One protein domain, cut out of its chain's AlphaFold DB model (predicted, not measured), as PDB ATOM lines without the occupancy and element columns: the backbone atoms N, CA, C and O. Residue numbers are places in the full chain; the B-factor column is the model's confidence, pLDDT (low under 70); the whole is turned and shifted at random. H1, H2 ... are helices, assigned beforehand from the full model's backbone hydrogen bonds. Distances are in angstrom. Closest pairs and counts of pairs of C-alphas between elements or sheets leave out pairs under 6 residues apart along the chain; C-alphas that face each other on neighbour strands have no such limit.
ATOM      1  N   TYR A  51      23.438  49.231   8.865       86.50
ATOM      2  CA  TYR A  51      22.377  48.923   9.827       86.50
ATOM      3  C   TYR A  51      21.603  47.648   9.457       86.50
ATOM      4  O   TYR A  51      21.378  46.792  10.311       86.50
ATOM      5  N   GLU A  52      21.215  47.507   8.186       86.81
ATOM      6  CA  GLU A  52      20.468  46.338   7.712       86.81
ATOM      7  C   GLU A  52      21.320  45.073   7.764       86.81
ATOM      8  O   GLU A  52      20.826  44.029   8.180       86.81
ATOM      9  N   LEU A  53      22.607  45.183   7.420       86.31
ATOM     10  CA  LEU A  53      23.552  44.076   7.526       86.31
ATOM     11  C   LEU A  53      23.668  43.580   8.972       86.31
ATOM     12  O   LEU A  53      23.535  42.387   9.221       86.31
ATOM     13  N   ILE A  54      23.874  44.487   9.933       89.12
ATOM     14  CA  ILE A  54      23.981  44.122  11.352       89.12
ATOM     15  C   ILE A  54      22.685  43.486  11.840       89.12
ATOM     16  O   ILE A  54      22.725  42.453  12.500       89.12
ATOM     17  N   LYS A  55      21.535  44.080  11.508       90.31
ATOM     18  CA  LYS A  55      20.234  43.541  11.903       90.31
ATOM     19  C   LYS A  55      20.042  42.118  11.372       90.31
ATOM     20  O   LYS A  55      19.701  41.232  12.149       90.31
ATOM     21  N   LEU A  56      20.293  41.900  10.081       88.50
ATOM     22  CA  LEU A  56      20.148  40.596   9.436       88.50
ATOM     23  C   LEU A  56      21.071  39.543  10.066       88.50
ATOM     24  O   LEU A  56      20.625  38.442  10.384       88.50
ATOM     25  N   GLU A  57      22.341  39.884  10.285       87.81
ATOM     26  CA  GLU A  57      23.327  38.977  10.882       87.81
ATOM     27  C   GLU A  57      23.014  38.662  12.349       87.81
ATOM     28  O   GLU A  57      23.141  37.514  12.770       87.81
ATOM     29  N   LEU A  58      22.543  39.638  13.131       90.19
ATOM     30  CA  LEU A  58      22.114  39.401  14.511       90.19
ATOM     31  C   LEU A  58      20.865  38.512  14.569       90.19
ATOM     32  O   LEU A  58      20.811  37.594  15.385       90.19
ATOM     33  N   GLU A  59      19.882  38.737  13.695       89.12
ATOM     34  CA  GLU A  59      18.706  37.866  13.586       89.12
ATOM     35  C   GLU A  59      19.106  36.436  13.209       89.12
ATOM     36  O   GLU A  59      18.603  35.471  13.792       89.12
ATOM     37  N   TYR A  60      20.039  36.288  12.268       87.38
ATOM     38  CA  TYR A  60      20.592  34.993  11.891       87.38
ATOM     39  C   TYR A  60      21.333  34.330  13.059       87.38
ATOM     40  O   TYR A  60      21.074  33.169  13.371       87.38
ATOM     41  N   TYR A  61      22.194  35.071  13.756       87.56
ATOM     42  CA  TYR A  61      22.924  34.598  14.929       87.56
ATOM     43  C   TYR A  61      21.976  34.088  16.023       87.56
ATOM     44  O   TYR A  61      22.163  32.987  16.542       87.56
ATOM     45  N   MET A  62      20.914  34.843  16.323       88.31
ATOM     46  CA  MET A  62      19.894  34.439  17.293       88.31
ATOM     47  C   MET A  62      19.164  33.160  16.867       88.31
ATOM     48  O   MET A  62      18.945  32.282  17.699       88.31
ATOM     49  N   ARG A  63      18.805  33.027  15.581       85.81
ATOM     50  CA  ARG A  63      18.100  31.842  15.050       85.81
ATOM     51  C   ARG A  63      18.973  30.593  15.010       85.81
ATOM     52  O   ARG A  63      18.483  29.500  15.277       85.81
ATOM     53  N   ASN A  64      20.246  30.745  14.664       84.56
ATOM     54  CA  ASN A  64      21.185  29.631  14.543       84.56
ATOM     55  C   ASN A  64      21.765  29.184  15.884       84.56
ATOM     56  O   ASN A  64      22.495  28.190  15.944       84.56
ATOM     57  N   ARG A  65      21.450  29.893  16.966       81.81
ATOM     58  CA  ARG A  65      21.847  29.482  18.300       81.81
ATOM     59  C   ARG A  65      21.107  28.203  18.681       81.81
ATOM     60  O   ARG A  65      19.887  28.120  18.632       81.81
ATOM     61  N   HIS A  66      21.854  27.204  19.140       71.56
ATOM     62  CA  HIS A  66      21.279  25.938  19.611       71.56
ATOM     63  C   HIS A  66      20.451  26.079  20.903       71.56
ATOM     64  O   HIS A  66      19.776  25.137  21.311       71.56
ATOM     65  N   GLN A  67      20.516  27.240  21.559       75.12
ATOM     66  CA  GLN A  67      19.784  27.553  22.780       75.12
ATOM     67  C   GLN A  67      18.637  28.508  22.449       75.12
ATOM     68  O   GLN A  67      18.871  29.569  21.881       75.12
ATOM     69  N   TYR A  68      17.418  28.191  22.894       75.19
ATOM     70  CA  TYR A  68      16.240  29.068  22.782       75.19
ATOM     71  C   TYR A  68      16.268  30.261  23.762       75.19
ATOM     72  O   TYR A  68      15.225  30.789  24.142       75.19
ATOM     73  N   ILE A  69      17.456  30.659  24.220       84.06
ATOM     74  CA  ILE A  69      17.654  31.700  25.228       84.06
ATOM     75  C   ILE A  69      18.249  32.926  24.544       84.06
ATOM     76  O   ILE A  69      19.254  32.825  23.830       84.06
ATOM     77  N   MET A  70      17.634  34.082  24.802       85.25
ATOM     78  CA  MET A  70      18.125  35.373  24.331       85.25
ATOM     79  C   MET A  70      19.578  35.575  24.792       85.25
ATOM     80  O   MET A  70      19.849  35.458  25.992       85.25
ATOM     81  N   PRO A  71      20.526  35.838  23.875       87.94
ATOM     82  CA  PRO A  71      21.884  36.192  24.261       87.94
ATOM     83  C   PRO A  71      21.916  37.453  25.130       87.94
ATOM     84  O   PRO A  71      21.161  38.389  24.871       87.94
ATOM     85  N   PRO A  72      22.775  37.485  26.163       90.56
ATOM     86  CA  PRO A  72      23.017  38.693  26.929       90.56
ATOM     87  C   PRO A  72      23.587  39.795  26.026       90.56
ATOM     88  O   PRO A  72      24.378  39.530  25.119       90.56
ATOM     89  N   ASP A  73      23.232  41.043  26.329       90.50
ATOM     90  CA  ASP A  73      23.656  42.248  25.604       90.50
ATOM     91  C   ASP A  73      25.149  42.292  25.204       90.50
ATOM     92  O   ASP A  73      25.425  42.600  24.042       90.50
ATOM     93  N   PRO A  74      26.137  41.950  26.066       91.56
ATOM     94  CA  PRO A  74      27.549  41.964  25.666       91.56
ATOM     95  C   PRO A  74      27.895  40.971  24.546       91.56
ATOM     96  O   PRO A  74      28.781  41.246  23.739       91.56
ATOM     97  N   GLU A  75      27.206  39.830  24.464       90.38
ATOM     98  CA  GLU A  75      27.426  38.833  23.408       90.38
ATOM     99  C   GLU A  75      26.859  39.325  22.070       90.38
ATOM    100  O   GLU A  75      27.514  39.211  21.034       90.38
ATOM    101  N   LEU A  76      25.686  39.967  22.098       90.06
ATOM    102  CA  LEU A  76      25.106  40.620  20.921       90.06
ATOM    103  C   LEU A  76      25.963  41.782  20.425       90.06
ATOM    104  O   LEU A  76      26.167  41.933  19.221       90.06
ATOM    105  N   HIS A  77      26.492  42.590  21.345       91.69
ATOM    106  CA  HIS A  77      27.389  43.692  21.009       91.69
ATOM    107  C   HIS A  77      28.677  43.164  20.367       91.69
ATOM    108  O   HIS A  77      29.110  43.679  19.338       91.69
ATOM    109  N   PHE A  78      29.252  42.084  20.900       92.00
ATOM    110  CA  PHE A  78      30.419  41.431  20.305       92.00
ATOM    111  C   PHE A  78      30.164  40.949  18.868       92.00
ATOM    112  O   PHE A  78      30.994  41.178  17.979       92.00
ATOM    113  N   GLU A  79      29.021  40.307  18.618       90.62
ATOM    114  CA  GLU A  79      28.649  39.856  17.272       90.62
ATOM    115  C   GLU A  79      28.428  41.039  16.321       90.62
ATOM    116  O   GLU A  79      28.985  41.056  15.225       90.62
ATOM    117  N   ALA A  80      27.738  42.094  16.762       90.69
ATOM    118  CA  ALA A  80      27.555  43.305  15.961       90.69
ATOM    119  C   ALA A  80      28.894  43.977  15.597       90.69
ATOM    120  O   ALA A  80      29.129  44.313  14.433       90.69
ATOM    121  N   CYS A  81      29.813  44.108  16.561       90.56
ATOM    122  CA  CYS A  81      31.167  44.613  16.326       90.56
ATOM    123  C   CYS A  81      31.931  43.748  15.319       90.56
ATOM    124  O   CYS A  81      32.595  44.279  14.427       90.56
ATOM    125  N   SER A  82      31.816  42.422  15.433       88.38
ATOM    126  CA  SER A  82      32.440  41.479  14.502       88.38
ATOM    127  C   SER A  82      31.920  41.687  13.077       88.38
ATOM    128  O   SER A  82      32.716  41.782  12.143       88.38
ATOM    129  N   VAL A  83      30.600  41.816  12.908       88.38
ATOM    130  CA  VAL A  83      29.952  42.029  11.605       88.38
ATOM    131  C   VAL A  83      30.447  43.313  10.942       88.38
ATOM    132  O   VAL A  83      30.854  43.262   9.778       88.38
ATOM    133  N   ILE A  84      30.474  44.431  11.680       87.56
ATOM    134  CA  ILE A  84      30.958  45.732  11.188       87.56
ATOM    135  C   ILE A  84      32.415  45.631  10.740       87.56
ATOM    136  O   ILE A  84      32.723  45.918   9.586       87.56
ATOM    137  N   LEU A  85      33.313  45.171  11.620       85.75
ATOM    138  CA  LEU A  85      34.747  45.069  11.316       85.75
ATOM    139  C   LEU A  85      34.999  44.173  10.107       85.75
ATOM    140  O   LEU A  85      35.818  44.465   9.240       85.75
ATOM    141  N   GLY A  86      34.251  43.081  10.027       83.69
ATOM    142  CA  GLY A  86      34.294  42.192   8.894       83.69
ATOM    143  C   GLY A  86      33.833  42.834   7.589       83.69
ATOM    144  O   GLY A  86      34.358  42.517   6.523       83.69
ATOM    145  N   ALA A  87      32.788  43.664   7.639       80.50
ATOM    146  CA  ALA A  87      32.220  44.316   6.461       80.50
ATOM    147  C   ALA A  87      33.202  45.341   5.882       80.50
ATOM    148  O   ALA A  87      33.385  45.378   4.667       80.50
ATOM    149  N   GLU A  88      33.912  46.064   6.750       80.00
ATOM    150  CA  GLU A  88      34.988  46.986   6.365       80.00
ATOM    151  C   GLU A  88      36.107  46.274   5.590       80.00
ATOM    152  O   GLU A  88      36.547  46.750   4.546       80.00
ATOM    153  N   ILE A  89      36.528  45.084   6.039       78.56
ATOM    154  CA  ILE A  89      37.587  44.305   5.371       78.56
ATOM    155  C   ILE A  89      37.146  43.826   3.976       78.56
ATOM    156  O   ILE A  89      37.971  43.707   3.072       78.56
ATOM    157  N   SER A  90      35.856  43.527   3.792       70.88
ATOM    158  CA  SER A  90      35.307  43.049   2.514       70.88
ATOM    159  C   SER A  90      34.914  44.169   1.548       70.88
ATOM    160  O   SER A  90      34.629  43.876   0.388       70.88
ATOM    161  N   SER A  91      34.889  45.430   1.990       69.44
ATOM    162  CA  SER A  91      34.532  46.554   1.126       69.44
ATOM    163  C   SER A  91      35.655  46.836   0.116       69.44
ATOM    164  O   SER A  91      36.784  47.129   0.519       69.44
ATOM    165  N   PRO A  92      35.378  46.805  -1.203       63.00
ATOM    166  CA  PRO A  92      36.374  47.136  -2.224       63.00
ATOM    167  C   PRO A  92      36.730  48.630  -2.233       63.00
ATOM    168  O   PRO A  92      37.717  49.020  -2.853       63.00
ATOM    169  N   ASN A  93      35.944  49.472  -1.549       60.16
ATOM    170  CA  ASN A  93      36.098  50.921  -1.530       60.16
ATOM    171  C   ASN A  93      36.565  51.408  -0.147       60.16
ATOM    172  O   ASN A  93      35.866  52.140   0.549       60.16
ATOM    173  N   GLN A  94      37.775  51.007   0.254       55.50
ATOM    174  CA  GLN A  94      38.420  51.452   1.504       55.50
ATOM    175  C   GLN A  94      38.682  52.973   1.549       55.50
ATOM    176  O   GLN A  94      39.038  53.517   2.591       55.50
ATOM    177  N   ALA A  95      38.502  53.680   0.427       47.59
ATOM    178  CA  ALA A  95      38.698  55.124   0.316       47.59
ATOM    179  C   ALA A  95      37.572  55.960   0.962       47.59
ATOM    180  O   ALA A  95      37.748  57.162   1.150       47.59
ATOM    181  N   SER A  96      36.437  55.352   1.331       51.06
ATOM    182  CA  SER A  96      35.331  56.026   2.024       51.06
ATOM    183  C   SER A  96      35.137  55.506   3.450       51.06
ATOM    184  O   SER A  96      34.027  55.154   3.839       51.06
ATOM    185  N   LEU A  97      36.203  55.486   4.253       56.66
ATOM    186  CA  LEU A  97      36.133  55.336   5.716       56.66
ATOM    187  C   LEU A  97      35.581  56.623   6.358       56.66
ATOM    188  O   LEU A  97      36.213  57.234   7.217       56.66
ATOM    189  N   SER A  98      34.432  57.108   5.885       60.75
ATOM    190  CA  SER A  98      33.748  58.203   6.568       60.75
ATOM    191  C   SER A  98      33.177  57.637   7.868       60.75
ATOM    192  O   SER A  98      32.359  56.717   7.793       60.75
ATOM    193  N   PRO A  99      33.603  58.128   9.047       66.06
ATOM    194  CA  PRO A  99      33.080  57.638  10.313       66.06
ATOM    195  C   PRO A  99      31.565  57.841  10.320       66.06
ATOM    196  O   PRO A  99      31.066  58.946  10.094       66.06
ATOM    197  N   SER A 100      30.827  56.748  10.498       80.12
ATOM    198  CA  SER A 100      29.375  56.794  10.635       80.12
ATOM    199  C   SER A 100      29.020  56.803  12.117       80.12
ATOM    200  O   SER A 100      29.643  56.097  12.907       80.12
ATOM    201  N   TRP A 101      27.974  57.544  12.490       89.19
ATOM    202  CA  TRP A 101      27.459  57.565  13.867       89.19
ATOM    203  C   TRP A 101      27.188  56.152  14.411       89.19
ATOM    204  O   TRP A 101      27.323  55.893  15.601       89.19
ATOM    205  N   LEU A 102      26.814  55.223  13.527       87.25
ATOM    206  CA  LEU A 102      26.554  53.835  13.872       87.25
ATOM    207  C   LEU A 102      27.847  53.108  14.261       87.25
ATOM    208  O   LEU A 102      27.860  52.363  15.238       87.25
ATOM    209  N   TRP A 103      28.938  53.353  13.534       87.69
ATOM    210  CA  TRP A 103      30.252  52.821  13.884       87.69
ATOM    211  C   TRP A 103      30.697  53.339  15.254       87.69
ATOM    212  O   TRP A 103      31.108  52.542  16.096       87.69
ATOM    213  N   ASP A 104      30.514  54.636  15.516       88.56
ATOM    214  CA  ASP A 104      30.861  55.255  16.801       88.56
ATOM    215  C   ASP A 104      30.082  54.639  17.973       88.56
ATOM    216  O   ASP A 104      30.656  54.387  19.032       88.56
ATOM    217  N   ILE A 105      28.797  54.317  17.785       89.56
ATOM    218  CA  ILE A 105      27.991  53.638  18.812       89.56
ATOM    219  C   ILE A 105      28.556  52.257  19.132       89.56
ATOM    220  O   ILE A 105      28.787  51.948  20.302       89.56
ATOM    221  N   PHE A 106      28.802  51.424  18.119       87.12
ATOM    222  CA  PHE A 106      29.275  50.061  18.360       87.12
ATOM    223  C   PHE A 106      30.718  50.025  18.872       87.12
ATOM    224  O   PHE A 106      31.040  49.196  19.721       87.12
ATOM    225  N   MET A 107      31.569  50.948  18.430       86.75
ATOM    226  CA  MET A 107      32.974  51.006  18.838       86.75
ATOM    227  C   MET A 107      33.215  51.799  20.128       86.75
ATOM    228  O   MET A 107      34.335  51.783  20.639       86.75
ATOM    229  N   SER A 108      32.184  52.437  20.696       87.69
ATOM    230  CA  SER A 108      32.272  53.151  21.980       87.69
ATOM    231  C   SER A 108      32.713  52.249  23.146       87.69
ATOM    232  O   SER A 108      33.445  52.691  24.032       87.69
ATOM    233  N   ALA A 109      32.331  50.965  23.129       87.94
ATOM    234  CA  ALA A 109      32.737  49.965  24.116       87.94
ATOM    235  C   ALA A 109      34.071  49.310  23.718       87.94
ATOM    236  O   ALA A 109      34.109  48.236  23.112       87.94
ATOM    237  N   ALA A 110      35.180  49.966  24.074       86.06
ATOM    238  CA  ALA A 110      36.522  49.588  23.630       86.06
ATOM    239  C   ALA A 110      36.908  48.131  23.954       86.06
ATOM    240  O   ALA A 110      37.574  47.486  23.148       86.06
ATOM    241  N   GLU A 111      36.489  47.594  25.101       89.38
ATOM    242  CA  GLU A 111      36.812  46.220  25.520       89.38
ATOM    243  C   GLU A 111      36.218  45.180  24.559       89.38
ATOM    244  O   GLU A 111      36.944  44.354  23.998       89.38
ATOM    245  N   ILE A 112      34.915  45.286  24.292       88.50
ATOM    246  CA  ILE A 112      34.170  44.382  23.408       88.50
ATOM    247  C   ILE A 112      34.636  44.554  21.959       88.50
ATOM    248  O   ILE A 112      34.868  43.574  21.249       88.50
ATOM    249  N   ALA A 113      34.838  45.801  21.522       85.75
ATOM    250  CA  ALA A 113      35.340  46.107  20.188       85.75
ATOM    251  C   ALA A 113      36.740  45.520  19.953       85.75
ATOM    252  O   ALA A 113      37.016  44.963  18.889       85.75
ATOM    253  N   ASN A 114      37.632  45.600  20.944       85.94
ATOM    254  CA  ASN A 114      38.969  45.020  20.845       85.94
ATOM    255  C   ASN A 114      38.931  43.492  20.857       85.94
ATOM    256  O   ASN A 114      39.667  42.871  20.093       85.94
ATOM    257  N   GLN A 115      38.043  42.884  21.643       86.31
ATOM    258  CA  GLN A 115      37.833  41.439  21.607       86.31
ATOM    259  C   GLN A 115      37.343  40.979  20.225       86.31
ATOM    260  O   GLN A 115      37.834  39.980  19.701       86.31
ATOM    261  N   ALA A 116      36.423  41.721  19.597       84.75
ATOM    262  CA  ALA A 116      35.897  41.406  18.267       84.75
ATOM    263  C   ALA A 116      36.975  41.458  17.171       84.75
ATOM    264  O   ALA A 116      36.983  40.615  16.275       84.75
ATOM    265  N   LYS A 117      37.948  42.378  17.276       82.12
ATOM    266  CA  LYS A 117      39.101  42.455  16.352       82.12
ATOM    267  C   LYS A 117      39.982  41.206  16.372       82.12
ATOM    268  O   LYS A 117      40.641  40.917  15.379       82.12
ATOM    269  N   LEU A 118      40.017  40.480  17.491       80.94
ATOM    270  CA  LEU A 118      40.828  39.270  17.643       80.94
ATOM    271  C   LEU A 118      40.175  38.034  17.004       80.94
ATOM    272  O   LEU A 118      40.815  36.985  16.910       80.94
ATOM    273  N   ARG A 119      38.913  38.128  16.561       77.06
ATOM    274  CA  ARG A 119      38.201  37.004  15.945       77.06
ATOM    275  C   ARG A 119      38.847  36.631  14.600       77.06
ATOM    276  O   ARG A 119      39.064  37.508  13.763       77.06
ATOM    277  N   PRO A 120      39.118  35.337  14.334       61.25
ATOM    278  CA  PRO A 120      39.700  34.912  13.065       61.25
ATOM    279  C   PRO A 120      38.799  35.273  11.876       61.25
ATOM    280  O   PRO A 120      37.669  34.797  11.765       61.25
ATOM    281  N   THR A 121      39.337  36.045  10.932       59.53
ATOM    282  CA  THR A 121      38.651  36.532   9.718       59.53
ATOM    283  C   THR A 121      38.071  35.427   8.827       59.53
ATOM    284  O   THR A 121      37.146  35.679   8.059       59.53
ATOM    285  N   LYS A 122      38.553  34.181   8.952       52.16
ATOM    286  CA  LYS A 122      38.038  33.020   8.203       52.16
ATOM    287  C   LYS A 122      36.603  32.631   8.581       52.16
ATOM    288  O   LYS A 122      35.820  32.324   7.691       52.16
ATOM    289  N   GLN A 123      36.227  32.712   9.861       54.56
ATOM    290  CA  GLN A 123      34.858  32.384  10.306       54.56
ATOM    291  C   GLN A 123      33.820  33.375   9.769       54.56
ATOM    292  O   GLN A 123      32.662  33.039   9.542       54.56
ATOM    293  N   LEU A 124      34.266  34.605   9.541       53.19
ATOM    294  CA  LEU A 124      33.438  35.718   9.117       53.19
ATOM    295  C   LEU A 124      33.155  35.703   7.599       53.19
ATOM    296  O   LEU A 124      32.104  36.168   7.167       53.19
ATOM    297  N   ALA A 125      34.030  35.094   6.793       48.03
ATOM    298  CA  ALA A 125      33.776  34.832   5.373       48.03
ATOM    299  C   ALA A 125      32.807  33.650   5.144       48.03
ATOM    300  O   ALA A 125      32.015  33.668   4.202       48.03
ATOM    301  N   GLU A 126      32.835  32.636   6.015       51.75
ATOM    302  CA  GLU A 126      32.011  31.425   5.877       51.75
ATOM    303  C   GLU A 126      30.523  31.637   6.196       51.75
ATOM    304  O   GLU A 126      29.686  30.932   5.631       51.75
ATOM    305  N   GLY A 127      30.170  32.600   7.057       52.22
ATOM    306  CA  GLY A 127      28.768  32.991   7.277       52.22
ATOM    307  C   GLY A 127      28.147  33.663   6.047       52.22
ATOM    308  O   GLY A 127      27.022  33.357   5.665       52.22
ATOM    309  N   ARG A 128      28.936  34.495   5.356       54.53
ATOM    310  CA  ARG A 128      28.503  35.363   4.246       54.53
ATOM    311  C   ARG A 128      28.236  34.621   2.942       54.53
ATOM    312  O   ARG A 128      27.333  34.986   2.198       54.53
ATOM    313  N   LEU A 129      29.000  33.565   2.664       46.94
ATOM    314  CA  LEU A 129      28.849  32.758   1.445       46.94
ATOM    315  C   LEU A 129      27.598  31.869   1.455       46.94
ATOM    316  O   LEU A 129      27.196  31.377   0.403       46.94
ATOM    317  N   ARG A 130      26.968  31.655   2.617       44.19
ATOM    318  CA  ARG A 130      25.781  30.791   2.729       44.19
ATOM    319  C   ARG A 130      24.511  31.427   2.160       44.19
ATOM    320  O   ARG A 130      23.586  30.687   1.849       44.19
TER     321      ARG A 130
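This is residues 51 to 130 of the 133 residues of an uncharacterized protein of Fusarium oxysporum f. sp. lycopersici (strain 4287 / CBS 123668 / FGSC 9935 / NRRL 34936) (UniProt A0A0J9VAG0). One long helix, H2, runs through the middle, and H1, H3, H4 and H5 pack crosswise round it. Residues 63 to 69 and 91 to 96 stick out. The printed part has 80 residues with five named helices, H1 to H5, and no named strand: all helix. It is compact, radius of gyration of the C-alphas 12.8 A, spanning 41 by 28 by 23 A.

H1, residues 51 to 64, begins at C-alpha 51 (22.377, 48.923, 9.827). H2, residues 73 to 90, is 25.9 A long. H3 is residues 101 to 107, H4 110 to 117, H5 121 to 130, ending at C-alpha 130 (25.781, 30.791, 2.729).

The hub, H2, touches H1, H3, H4 and H5. H2 and H4 stand at a steep tilt of 50 degrees, their closest C-alphas, Ser 82 and Ala 116, 5.1 A apart. In H1 to H4 every O i to N i+4 pair is within hydrogen-bond range, in H5 3 of 6.

The printed part has no cut; pLDDT is under 70 at residues 91 to 99 and 120 to 130.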